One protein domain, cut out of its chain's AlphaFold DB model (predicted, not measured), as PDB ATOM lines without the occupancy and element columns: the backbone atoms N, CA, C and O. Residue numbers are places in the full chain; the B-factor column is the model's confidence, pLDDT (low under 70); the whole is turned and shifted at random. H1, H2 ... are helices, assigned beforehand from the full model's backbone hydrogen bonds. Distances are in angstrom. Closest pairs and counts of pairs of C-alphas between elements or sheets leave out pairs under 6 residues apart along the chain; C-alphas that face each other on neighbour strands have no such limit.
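What this domain is: This is residues 7 to 105 of the 106 residues of the protein "DUF1985 domain-containing protein" of Capsicum chinense (UniProt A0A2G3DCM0). Long helix H4 is the core, with H3 and H5 packed steeply on it; H1 lies far out. The class is all helix: 99 printed residues with six named helices, H1 to H6. It is compact, with radius of gyration of the C-alphas 13.1 A and spans 33 by 29 by 29 A.

How they stand to each other: Start at H1, residues 7 to 12, apart from the other helices. H2, residues 33 to 38, touches H5, residues 91 to 98. H3, residues 47 to 55, touches H4, residues 63 to 79, at a steep tilt of 49 degrees; the closest C-alphas, Phe 51 and Tyr 73, are 6.2 A apart. H4 touches H5, with C-alphas Lys 68 and Ala 97 closest, 5.4 A apart. H6, residues 101 to 104, is near H4. In H1 to H5 every O i to N i+4 pair is within hydrogen-bond range.

Where its parts are: Find C-alpha 63 at (244.585, 219.161, 214.501); H4 runs 22.8 A to C-alpha 79 at (237.844, 198.221, 208.416).

The domain as a whole: Links H1 to H2 and H4 to H5 are long; pLDDT is under 70 in 25 residues.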
ATOM      1  N   ARG A   7     230.487 196.592 214.006       50.19
ATOM      2  CA  ARG A   7     229.116 197.062 214.216       50.19
ATOM      3  C   ARG A   7     229.015 198.054 215.372       50.19
ATOM      4  O   ARG A   7     228.326 199.056 215.242       50.19
ATOM      5  N   ASP A   8     229.696 197.784 216.482       56.88
ATOM      6  CA  ASP A   8     229.715 198.702 217.622       56.88
ATOM      7  C   ASP A   8     230.470 199.987 217.272       56.88
ATOM      8  O   ASP A   8     230.035 201.056 217.670       56.88
ATOM      9  N   PHE A   9     231.546 199.907 216.478       63.97
ATOM     10  CA  PHE A   9     232.258 201.083 215.980       63.97
ATOM     11  C   PHE A   9     231.352 201.950 215.109       63.97
ATOM     12  O   PHE A   9     231.219 203.128 215.399       63.97
ATOM     13  N   VAL A  10     230.660 201.353 214.134       55.19
ATOM     14  CA  VAL A  10     229.706 202.037 213.243       55.19
ATOM     15  C   VAL A  10     228.563 202.702 214.022       55.19
ATOM     16  O   VAL A  10     228.178 203.827 213.716       55.19
ATOM     17  N   ILE A  11     228.043 202.041 215.063       55.09
ATOM     18  CA  ILE A  11     227.001 202.601 215.939       55.09
ATOM     19  C   ILE A  11     227.550 203.747 216.799       55.09
ATOM     20  O   ILE A  11     226.888 204.768 216.947       55.09
ATOM     21  N   ILE A  12     228.743 203.586 217.379       57.97
ATOM     22  CA  ILE A  12     229.361 204.576 218.278       57.97
ATOM     23  C   ILE A  12     229.849 205.802 217.508       57.97
ATOM     24  O   ILE A  12     229.801 206.911 218.032       57.97
ATOM     25  N   SER A  13     230.325 205.609 216.282       59.97
ATOM     26  CA  SER A  13     230.756 206.687 215.407       59.97
ATOM     27  C   SER A  13     229.599 207.316 214.638       59.97
ATOM     28  O   SER A  13     229.864 208.209 213.854       59.97
ATOM     29  N   GLU A  14     228.358 206.827 214.768       57.50
ATOM     30  CA  GLU A  14     227.240 207.202 213.884       57.50
ATOM     31  C   GLU A  14     227.597 207.112 212.382       57.50
ATOM     32  O   GLU A  14     227.040 207.852 211.573       57.50
ATOM     33  N   LEU A  15     228.521 206.215 211.991       56.09
ATOM     34  CA  LEU A  15     228.884 206.008 210.584       56.09
ATOM     35  C   LEU A  15     227.646 205.443 209.891       56.09
ATOM     36  O   LEU A  15     227.299 204.272 210.047       56.09
ATOM     37  N   ASN A  16     226.907 206.288 209.185       52.53
ATOM     38  CA  ASN A  16     225.652 205.881 208.592       52.53
ATOM     39  C   ASN A  16     225.982 205.257 207.245       52.53
ATOM     40  O   ASN A  16     226.265 205.949 206.274       52.53
ATOM     41  N   CYS A  17     225.951 203.930 207.197       53.59
ATOM     42  CA  CYS A  17     226.198 203.147 205.993       53.59
ATOM     43  C   CYS A  17     225.045 203.247 204.976       53.59
ATOM     44  O   CYS A  17     224.423 202.248 204.614       53.59
ATOM     45  N   ILE A  18     224.687 204.472 204.589       51.94
ATOM     46  CA  ILE A  18     223.506 204.788 203.782       51.94
ATOM     47  C   ILE A  18     223.894 205.074 202.329       51.94
ATOM     48  O   ILE A  18     223.099 204.778 201.438       51.94
ATOM     49  N   ALA A  19     225.087 205.618 202.077       56.53
ATOM     50  CA  ALA A  19     225.471 206.084 200.751       56.53
ATOM     51  C   ALA A  19     226.437 205.124 200.042       56.53
ATOM     52  O   ALA A  19     227.435 204.677 200.605       56.53
ATOM     53  N   CYS A  20     226.150 204.841 198.772       64.06
ATOM     54  CA  CYS A  20     227.034 204.117 197.867       64.06
ATOM     55  C   CYS A  20     228.121 205.060 197.330       64.06
ATOM     56  O   CYS A  20     227.892 206.258 197.187       64.06
ATOM     57  N   LYS A  21     229.269 204.525 196.888       65.50
ATOM     58  CA  LYS A  21     230.348 205.314 196.247       65.50
ATOM     59  C   LYS A  21     229.857 206.297 195.166       65.50
ATOM     60  O   LYS A  21     230.419 207.375 195.026       65.50
ATOM     61  N   GLY A  22     228.811 205.940 194.415       68.62
ATOM     62  CA  GLY A  22     228.221 206.785 193.367       68.62
ATOM     63  C   GLY A  22     227.460 208.025 193.861       68.62
ATOM     64  O   GLY A  22     227.214 208.926 193.066       68.62
ATOM     65  N   ASP A  23     227.132 208.103 195.151       75.12
ATOM     66  CA  ASP A  23     226.427 209.241 195.762       75.12
ATOM     67  C   ASP A  23     227.384 210.402 196.110       75.12
ATOM     68  O   ASP A  23     226.983 211.477 196.577       75.12
ATOM     69  N   PHE A  24     228.678 210.194 195.867       77.94
ATOM     70  CA  PHE A  24     229.749 211.140 196.129       77.94
ATOM     71  C   PHE A  24     230.370 211.584 194.808       77.94
ATOM     72  O   PHE A  24     230.960 210.792 194.075       77.94
ATOM     73  N   VAL A  25     230.248 212.877 194.511       82.44
ATOM     74  CA  VAL A  25     230.893 213.513 193.361       82.44
ATOM     75  C   VAL A  25     231.827 214.586 193.892       82.44
ATOM     76  O   VAL A  25     231.384 215.510 194.574       82.44
ATOM     77  N   PHE A  26     233.111 214.444 193.579       85.00
ATOM     78  CA  PHE A  26     234.158 215.398 193.923       85.00
ATOM     79  C   PHE A  26     234.725 216.019 192.651       85.00
ATOM     80  O   PHE A  26     234.785 215.365 191.606       85.00
ATOM     81  N   ASP A  27     235.140 217.280 192.734       86.81
ATOM     82  CA  ASP A  27     235.885 217.914 191.652       86.81
ATOM     83  C   ASP A  27     237.335 217.424 191.677       86.81
ATOM     84  O   ASP A  27     238.190 217.960 192.380       86.81
ATOM     85  N   THR A  28     237.622 216.394 190.885       85.06
ATOM     86  CA  THR A  28     238.959 215.799 190.814       85.06
ATOM     87  C   THR A  28     239.982 216.687 190.095       85.06
ATOM     88  O   THR A  28     241.171 216.359 190.101       85.06
ATOM     89  N   SER A  29     239.564 217.807 189.486       87.00
ATOM     90  CA  SER A  29     240.490 218.782 188.892       87.00
ATOM     91  C   SER A  29     241.224 219.609 189.951       87.00
ATOM     92  O   SER A  29     242.365 220.024 189.734       87.00
ATOM     93  N   MET A  30     240.601 219.793 191.116       88.25
ATOM     94  CA  MET A  30     241.196 220.472 192.258       88.25
ATOM     95  C   MET A  30     242.066 219.498 193.043       88.25
ATOM     96  O   MET A  30     241.603 218.406 193.351       88.25
ATOM     97  N   PRO A  31     243.313 219.842 193.383       89.31
ATOM     98  CA  PRO A  31     244.157 218.932 194.136       89.31
ATOM     99  C   PRO A  31     243.647 218.748 195.568       89.31
ATOM    100  O   PRO A  31     243.223 219.707 196.206       89.31
ATOM    101  N   ASN A  32     243.775 217.528 196.088       93.88
ATOM    102  CA  ASN A  32     243.495 217.230 197.488       93.88
ATOM    103  C   ASN A  32     244.656 217.725 198.373       93.88
ATOM    104  O   ASN A  32     245.826 217.416 198.114       93.88
ATOM    105  N   ILE A  33     244.346 218.498 199.416       93.31
ATOM    106  CA  ILE A  33     245.329 219.152 200.290       93.31
ATOM    107  C   ILE A  33     246.098 218.118 201.108       93.31
ATOM    108  O   ILE A  33     247.298 218.298 201.328       93.31
ATOM    109  N   LEU A  34     245.450 217.035 201.550       94.50
ATOM    110  CA  LEU A  34     246.126 215.977 202.306       94.50
ATOM    111  C   LEU A  34     247.194 215.307 201.439       94.50
ATOM    112  O   LEU A  34     248.346 215.209 201.863       94.50
ATOM    113  N   ILE A  35     246.830 214.931 200.210       95.06
ATOM    114  CA  ILE A  35     247.742 214.338 199.221       95.06
ATOM    115  C   ILE A  35     248.910 215.278 198.910       95.06
ATOM    116  O   ILE A  35     250.071 214.890 199.034       95.06
ATOM    117  N   GLN A  36     248.626 216.534 198.558       94.69
ATOM    118  CA  GLN A  36     249.684 217.486 198.212       94.69
ATOM    119  C   GLN A  36     250.644 217.761 199.364       94.69
ATOM    120  O   GLN A  36     251.835 217.959 199.140       94.69
ATOM    121  N   ARG A  37     250.128 217.831 200.592       95.25
ATOM    122  CA  ARG A  37     250.906 218.299 201.737       95.25
ATOM    123  C   ARG A  37     251.695 217.198 202.432       95.25
ATOM    124  O   ARG A  37     252.736 217.504 203.007       95.25
ATOM    125  N   TYR A  38     251.190 215.967 202.430       95.75
ATOM    126  CA  TYR A  38     251.747 214.879 203.241       95.75
ATOM    127  C   TYR A  38     252.199 213.665 202.432       95.75
ATOM    128  O   TYR A  38     252.831 212.777 202.997       95.75
ATOM    129  N   PHE A  39     251.896 213.630 201.134       95.00
ATOM    130  CA  PHE A  39     252.188 212.494 200.259       95.00
ATOM    131  C   PHE A  39     252.832 212.938 198.941       95.00
ATOM    132  O   PHE A  39     252.650 212.300 197.913       95.00
ATOM    133  N   ASP A  40     253.543 214.071 198.957       92.00
ATOM    134  CA  ASP A  40     254.290 214.619 197.815       92.00
ATOM    135  C   ASP A  40     253.471 214.780 196.518       92.00
ATOM    136  O   ASP A  40     254.018 214.818 195.415       92.00
ATOM    137  N   GLY A  41     252.144 214.899 196.634       88.50
ATOM    138  CA  GLY A  41     251.250 214.982 195.481       88.50
ATOM    139  C   GLY A  41     251.040 213.659 194.737       88.50
ATOM    140  O   GLY A  41     250.512 213.689 193.626       88.50
ATOM    141  N   GLU A  42     251.434 212.518 195.311       84.81
ATOM    142  CA  GLU A  42     251.131 211.188 194.773       84.81
ATOM    143  C   GLU A  42     249.613 210.995 194.716       84.81
ATOM    144  O   GLU A  42     248.936 211.043 195.739       84.81
ATOM    145  N   GLU A  43     249.058 210.806 193.516       80.25
ATOM    146  CA  GLU A  43     247.604 210.776 193.320       80.25
ATOM    147  C   GLU A  43     246.924 209.648 194.115       80.25
ATOM    148  O   GLU A  43     245.810 209.830 194.603       80.25
ATOM    149  N   GLU A  44     247.610 208.518 194.303       88.06
ATOM    150  CA  GLU A  44     247.127 207.376 195.086       88.06
ATOM    151  C   GLU A  44     248.233 206.830 196.008       88.06
ATOM    152  O   GLU A  44     248.887 205.836 195.677       88.06
ATOM    153  N   PRO A  45     248.460 207.458 197.178       92.38
ATOM    154  CA  PRO A  45     249.490 207.030 198.113       92.38
ATOM    155  C   PRO A  45     249.254 205.605 198.605       92.38
ATOM    156  O   PRO A  45     248.132 205.207 198.927       92.38
ATOM    157  N   TYR A  46     250.323 204.828 198.734       92.38
ATOM    158  CA  TYR A  46     250.236 203.463 199.252       92.38
ATOM    159  C   TYR A  46     249.799 203.418 200.723       92.38
ATOM    160  O   TYR A  46     250.163 204.283 201.525       92.38
ATOM    161  N   LYS A  47     249.090 202.346 201.120       92.44
ATOM    162  CA  LYS A  47     248.732 202.081 202.528       92.44
ATOM    163  C   LYS A  47     249.958 202.153 203.448       92.44
ATOM    164  O   LYS A  47     249.845 202.671 204.555       92.44
ATOM    165  N   ALA A  48     251.125 201.670 202.999       92.50
ATOM    166  CA  ALA A  48     252.385 201.799 203.742       92.50
ATOM    167  C   ALA A  48     252.684 203.252 204.120       92.50
ATOM    168  O   ALA A  48     252.947 203.552 205.281       92.50
ATOM    169  N   THR A  49     252.609 204.139 203.129       94.19
ATOM    170  CA  THR A  49     252.912 205.560 203.261       94.19
ATOM    171  C   THR A  49     251.891 206.242 204.163       94.19
ATOM    172  O   THR A  49     252.278 206.993 205.051       94.19
ATOM    173  N   LEU A  50     250.598 205.924 204.016       94.75
ATOM    174  CA  LEU A  50     249.546 206.411 204.916       94.75
ATOM    175  C   LEU A  50     249.792 205.991 206.373       94.75
ATOM    176  O   LEU A  50     249.669 206.810 207.281       94.75
ATOM    177  N   PHE A  51     250.142 204.726 206.605       93.88
ATOM    178  CA  PHE A  51     250.384 204.224 207.958       93.88
ATOM    179  C   PHE A  51     251.626 204.861 208.571       93.88
ATOM    180  O   PHE A  51     251.572 205.313 209.710       93.88
ATOM    181  N   GLN A  52     252.706 204.981 207.801       95.12
ATOM    182  CA  GLN A  52     253.916 205.658 208.253       95.12
ATOM    183  C   GLN A  52     253.644 207.136 208.573       95.12
ATOM    184  O   GLN A  52     254.038 207.612 209.633       95.12
ATOM    185  N   ALA A  53     252.888 207.839 207.724       95.81
ATOM    186  CA  ALA A  53     252.493 209.227 207.962       95.81
ATOM    187  C   ALA A  53     251.685 209.401 209.262       95.81
ATOM    188  O   ALA A  53     251.840 210.408 209.962       95.81
ATOM    189  N   PHE A  54     250.843 208.418 209.603       95.94
ATOM    190  CA  PHE A  54     250.119 208.384 210.873       95.94
ATOM    191  C   PHE A  54     251.043 208.191 212.079       95.94
ATOM    192  O   PHE A  54     250.978 208.976 213.027       95.94
ATOM    193  N   GLU A  55     251.923 207.192 212.034       95.44
ATOM    194  CA  GLU A  55     252.866 206.910 213.124       95.44
ATOM    195  C   GLU A  55     253.837 208.081 213.360       95.44
ATOM    196  O   GLU A  55     254.088 208.467 214.505       95.44
ATOM    197  N   ASP A  56     254.305 208.714 212.280       97.19
ATOM    198  CA  ASP A  56     255.211 209.867 212.325       97.19
ATOM    199  C   ASP A  56     254.508 211.181 212.695       97.19
ATOM    200  O   ASP A  56     255.169 212.186 212.966       97.19
ATOM    201  N   LYS A  57     253.167 211.193 212.731       96.62
ATOM    202  CA  LYS A  57     252.340 212.366 213.055       96.62
ATOM    203  C   LYS A  57     252.704 213.590 212.213       96.62
ATOM    204  O   LYS A  57     252.864 214.702 212.729       96.62
ATOM    205  N   VAL A  58     252.804 213.392 210.897       96.69
ATOM    206  CA  VAL A  58     253.299 214.389 209.922       96.69
ATOM    207  C   VAL A  58     252.539 215.724 209.932       96.69
ATOM    208  O   VAL A  58     253.038 216.741 209.452       96.69
ATOM    209  N   TRP A  59     251.333 215.756 210.499       95.69
ATOM    210  CA  TRP A  59     250.494 216.949 210.633       95.69
ATOM    211  C   TRP A  59     250.988 217.971 211.667       95.69
ATOM    212  O   TRP A  59     250.554 219.124 211.620       95.69
ATOM    213  N   GLY A  60     251.883 217.599 212.588       94.56
ATOM    214  CA  GLY A  60     252.402 218.509 213.610       94.56
ATOM    215  C   GLY A  60     251.292 219.100 214.491       94.56
ATOM    216  O   GLY A  60     250.671 218.378 215.260       94.56
ATOM    217  N   GLN A  61     251.064 220.414 214.388       94.88
ATOM    218  CA  GLN A  61     250.049 221.156 215.163       94.88
ATOM    219  C   GLN A  61     248.735 221.388 214.393       94.88
ATOM    220  O   GLN A  61     247.908 222.195 214.809       94.88
ATOM    221  N   ASN A  62     248.562 220.767 213.223       95.81
ATOM    222  CA  ASN A  62     247.329 220.898 212.455       95.81
ATOM    223  C   ASN A  62     246.328 219.813 212.871       95.81
ATOM    224  O   ASN A  62     246.288 218.747 212.261       95.81
ATOM    225  N   ASP A  63     245.542 220.103 213.908       93.12
ATOM    226  CA  ASP A  63     244.585 219.161 214.501       93.12
ATOM    227  C   ASP A  63     243.481 218.716 213.523       93.12
ATOM    228  O   ASP A  63     243.040 217.569 213.578       93.12
ATOM    229  N   ASP A  64     243.077 219.577 212.584       92.00
ATOM    230  CA  ASP A  64     242.100 219.232 211.540       92.00
ATOM    231  C   ASP A  64     242.657 218.151 210.598       92.00
ATOM    232  O   ASP A  64     242.064 217.088 210.399       92.00
ATOM    233  N   ASN A  65     243.875 218.361 210.093       94.56
ATOM    234  CA  ASN A  65     244.542 217.362 209.258       94.56
ATOM    235  C   ASN A  65     244.925 216.107 210.056       94.56
ATOM    236  O   ASN A  65     244.904 215.007 209.502       94.56
ATOM    237  N   ALA A  66     245.238 216.253 211.347       94.62
ATOM    238  CA  ALA A  66     245.470 215.130 212.250       94.62
ATOM    239  C   ALA A  66     244.250 214.213 212.300       94.62
ATOM    240  O   ALA A  66     244.371 212.997 212.142       94.62
ATOM    241  N   PHE A  67     243.067 214.798 212.482       90.50
ATOM    242  CA  PHE A  67     241.809 214.072 212.532       90.50
ATOM    243  C   PHE A  67     241.517 213.353 211.209       90.50
ATOM    244  O   PHE A  67     241.245 212.151 211.208       90.50
ATOM    245  N   LYS A  68     241.678 214.038 210.072       92.25
ATOM    246  CA  LYS A  68     241.446 213.470 208.731       92.25
ATOM    247  C   LYS A  68     242.381 212.301 208.406       92.25
ATOM    248  O   LYS A  68     241.923 211.252 207.952       92.25
ATOM    249  N   ILE A  69     243.678 212.438 208.696       94.50
ATOM    250  CA  ILE A  69     244.657 211.350 208.519       94.50
ATOM    251  C   ILE A  69     244.369 210.197 209.489       94.50
ATOM    252  O   ILE A  69     244.503 209.033 209.112       94.50
ATOM    253  N   SER A  70     243.904 210.497 210.707       92.50
ATOM    254  CA  SER A  70     243.483 209.470 211.666       92.50
ATOM    255  C   SER A  70     242.317 208.643 211.126       92.50
ATOM    256  O   SER A  70     242.392 207.419 211.155       92.50
ATOM    257  N   ILE A  71     241.270 209.274 210.582       89.38
ATOM    258  CA  ILE A  71     240.140 208.554 209.969       89.38
ATOM    259  C   ILE A  71     240.633 207.632 208.851       89.38
ATOM    260  O   ILE A  71     240.310 206.444 208.858       89.38
ATOM    261  N   LEU A  72     241.453 208.154 207.931       91.69
ATOM    262  CA  LEU A  72     242.029 207.374 206.833       91.69
ATOM    263  C   LEU A  72     242.795 206.151 207.349       91.69
ATOM    264  O   LEU A  72     242.568 205.037 206.874       91.69
ATOM    265  N   TYR A  73     243.658 206.338 208.350       92.25
ATOM    266  CA  TYR A  73     244.380 205.246 208.997       92.25
ATOM    267  C   TYR A  73     243.418 204.211 209.585       92.25
ATOM    268  O   TYR A  73     243.522 203.028 209.264       92.25
ATOM    269  N   PHE A  74     242.451 204.637 210.403       86.62
ATOM    270  CA  PHE A  74     241.534 203.725 211.086       86.62
ATOM    271  C   PHE A  74     240.702 202.898 210.099       86.62
ATOM    272  O   PHE A  74     240.607 201.677 210.251       86.62
ATOM    273  N   VAL A  75     240.150 203.536 209.065       84.12
ATOM    274  CA  VAL A  75     239.359 202.859 208.029       84.12
ATOM    275  C   VAL A  75     240.220 201.848 207.274       84.12
ATOM    276  O   VAL A  75     239.846 200.682 207.163       84.12
ATOM    277  N   HIS A  76     241.401 202.241 206.793       86.19
ATOM    278  CA  HIS A  76     242.245 201.345 206.000       86.19
ATOM    279  C   HIS A  76     242.923 200.235 206.799       86.19
ATOM    280  O   HIS A  76     243.226 199.185 206.229       86.19
ATOM    281  N   HIS A  77     243.184 200.468 208.084       85.38
ATOM    282  CA  HIS A  77     243.857 199.511 208.951       85.38
ATOM    283  C   HIS A  77     242.875 198.498 209.554       85.38
ATOM    284  O   HIS A  77     243.116 197.292 209.497       85.38
ATOM    285  N   PHE A  78     241.752 198.970 210.106       80.31
ATOM    286  CA  PHE A  78     240.830 198.120 210.865       80.31
ATOM    287  C   PHE A  78     239.588 197.685 210.083       80.31
ATOM    288  O   PHE A  78     239.064 196.611 210.366       80.31
ATOM    289  N   ILE A  79     239.102 198.495 209.133       76.88
ATOM    290  CA  ILE A  79     237.844 198.221 208.416       76.88
ATOM    291  C   ILE A  79     238.115 197.524 207.081       76.88
ATOM    292  O   ILE A  79     237.672 196.400 206.872       76.88
ATOM    293  N   LEU A  80     238.891 198.158 206.201       77.31
ATOM    294  CA  LEU A  80     239.231 197.666 204.859       77.31
ATOM    295  C   LEU A  80     240.505 196.806 204.875       77.31
ATOM    296  O   LEU A  80     241.392 196.997 204.038       77.31
ATOM    297  N   SER A  81     240.624 195.940 205.887       66.56
ATOM    298  CA  SER A  81     241.835 195.235 206.357       66.56
ATOM    299  C   SER A  81     242.457 194.220 205.363       66.56
ATOM    300  O   SER A  81     243.087 193.244 205.758       66.56
ATOM    301  N   ASP A  82     242.288 194.435 204.060       69.31
ATOM    302  CA  ASP A  82     242.838 193.625 202.974       69.31
ATOM    303  C   ASP A  82     244.375 193.745 202.905       69.31
ATOM    304  O   ASP A  82     244.940 194.801 203.226       69.31
ATOM    305  N   ASP A  83     245.028 192.659 202.467       65.12
ATOM    306  CA  ASP A  83     246.472 192.428 202.599       65.12
ATOM    307  C   ASP A  83     247.361 193.395 201.789       65.12
ATOM    308  O   ASP A  83     247.047 193.825 200.680       65.12
ATOM    309  N   MET A  84     248.535 193.615 202.381       61.28
ATOM    310  CA  MET A  84     249.748 194.279 201.926       61.28
ATOM    311  C   MET A  84     249.714 195.809 201.824       61.28
ATOM    312  O   MET A  84     249.017 196.433 201.030       61.28
ATOM    313  N   HIS A  85     250.639 196.405 202.578       64.81
ATOM    314  CA  HIS A  85     251.194 197.758 202.473       64.81
ATOM    315  C   HIS A  85     251.387 198.295 201.032       64.81
ATOM    316  O   HIS A  85     251.537 199.498 200.845       64.81
ATOM    317  N   THR A  86     251.363 197.419 200.025       77.69
ATOM    318  CA  THR A  86     251.476 197.689 198.589       77.69
ATOM    319  C   THR A  86     250.151 198.019 197.895       77.69
ATOM    320  O   THR A  86     250.146 198.189 196.680       77.69
ATOM    321  N   VAL A  87     249.025 198.089 198.608       87.56
ATOM    322  CA  VAL A  87     247.753 198.541 198.025       87.56
ATOM    323  C   VAL A  87     247.695 200.076 198.032       87.56
ATOM    324  O   VAL A  87     247.900 200.671 199.096       87.56
ATOM    325  N   PRO A  88     247.419 200.730 196.887       91.12
ATOM    326  CA  PRO A  88     247.182 202.167 196.843       91.12
ATOM    327  C   PRO A  88     245.885 202.522 197.572       91.12
ATOM    328  O   PRO A  88     244.882 201.810 197.483       91.12
ATOM    329  N   VAL A  89     245.901 203.628 198.307       91.62
ATOM    330  CA  VAL A  89     244.695 204.233 198.862       91.62
ATOM    331  C   VAL A  89     244.089 205.120 197.776       91.62
ATOM    332  O   VAL A  89     244.727 206.096 197.382       91.62
ATOM    333  N   PRO A  90     242.873 204.817 197.284       91.12
ATOM    334  CA  PRO A  90     242.271 205.606 196.219       91.12
ATOM    335  C   PRO A  90     242.105 207.061 196.643       91.12
ATOM    336  O   PRO A  90     241.616 207.328 197.743       91.12
ATOM    337  N   ARG A  91     242.399 208.003 195.742       92.44
ATOM    338  CA  ARG A  91     242.186 209.441 195.968       92.44
ATOM    339  C   ARG A  91     240.805 209.776 196.530       92.44
ATOM    340  O   ARG A  91     240.686 210.601 197.427       92.44
ATOM    341  N   PHE A  92     239.783 209.068 196.055       90.06
ATOM    342  CA  PHE A  92     238.406 209.182 196.531       90.06
ATOM    343  C   PHE A  92     238.307 209.156 198.065       90.06
ATOM    344  O   PHE A  92     237.584 209.949 198.650       90.06
ATOM    345  N   HIS A  93     239.069 208.292 198.736       89.50
ATOM    346  CA  HIS A  93     239.094 208.230 200.195       89.50
ATOM    347  C   HIS A  93     239.687 209.497 200.820       89.50
ATOM    348  O   HIS A  93     239.187 209.972 201.834       89.50
ATOM    349  N   PHE A  94     240.709 210.097 200.217       93.00
ATOM    350  CA  PHE A  94     241.226 211.384 200.679       93.00
ATOM    351  C   PHE A  94     240.210 212.512 200.482       93.00
ATOM    352  O   PHE A  94     240.067 213.348 201.371       93.00
ATOM    353  N   ASP A  95     239.467 212.519 199.372       91.69
ATOM    354  CA  ASP A  95     238.420 213.518 199.119       91.69
ATOM    355  C   ASP A  95     237.272 213.387 200.137       91.69
ATOM    356  O   ASP A  95     236.793 214.377 200.691       91.69
ATOM    357  N   MET A  96     236.901 212.151 200.478       88.31
ATOM    358  CA  MET A  96     235.945 211.852 201.546       88.31
ATOM    359  C   MET A  96     236.389 212.408 202.909       88.31
ATOM    360  O   MET A  96     235.560 212.941 203.647       88.31
ATOM    361  N   ALA A  97     237.679 212.304 203.250       88.75
ATOM    362  CA  ALA A  97     238.222 212.835 204.504       88.75
ATOM    363  C   ALA A  97     238.307 214.360 204.499       88.75
ATOM    364  O   ALA A  97     237.930 215.003 205.475       88.75
ATOM    365  N   GLU A  98     238.777 214.945 203.400       90.44
ATOM    366  CA  GLU A  98     238.933 216.391 203.265       90.44
ATOM    367  C   GLU A  98     237.600 217.131 203.375       90.44
ATOM    368  O   GLU A  98     237.523 218.151 204.061       90.44
ATOM    369  N   HIS A  99     236.551 216.583 202.760       86.31
ATOM    370  CA  HIS A  99     235.202 217.141 202.791       86.31
ATOM    371  C   HIS A  99     234.356 216.659 203.977       86.31
ATOM    372  O   HIS A  99     233.154 216.918 203.994       86.31
ATOM    373  N   GLU A 100     234.953 215.945 204.941       81.81
ATOM    374  CA  GLU A 100     234.277 215.424 206.144       81.81
ATOM    375  C   GLU A 100     233.074 214.512 205.838       81.81
ATOM    376  O   GLU A 100     232.209 214.278 206.677       81.81
ATOM    377  N   ARG A 101     233.036 213.936 204.634       75.50
ATOM    378  CA  ARG A 101     231.944 213.076 204.162       75.50
ATOM    379  C   ARG A 101     232.117 211.619 204.564       75.50
ATOM    380  O   ARG A 101     231.239 210.808 204.296       75.50
ATOM    381  N   TYR A 102     233.244 211.254 205.179       65.75
ATOM    382  CA  TYR A 102     233.518 209.869 205.581       65.75
ATOM    383  C   TYR A 102     232.436 209.280 206.491       65.75
ATOM    384  O   TYR A 102     232.199 208.080 206.440       65.75
ATOM    385  N   MET A 103     231.766 210.128 207.277       61.12
ATOM    386  CA  MET A 103     230.668 209.740 208.169       61.12
ATOM    387  C   MET A 103     229.425 209.241 207.414       61.12
ATOM    388  O   MET A 103     228.625 208.491 207.971       61.12
ATOM    389  N   ASP A 104     229.304 209.613 206.138       62.84
ATOM    390  CA  ASP A 104     228.205 209.228 205.256       62.84
ATOM    391  C   ASP A 104     228.513 207.953 204.445       62.84
ATOM    392  O   ASP A 104     227.639 207.467 203.728       62.84
ATOM    393  N   TYR A 105     229.752 207.437 204.491       53.91
ATOM    394  CA  TYR A 105     230.254 206.414 203.566       53.91
ATOM    395  C   TYR A 105     230.457 205.033 204.191       53.91
ATOM    396  O   TYR A 105     230.970 204.889 205.302       53.91
TER     397      TYR A 105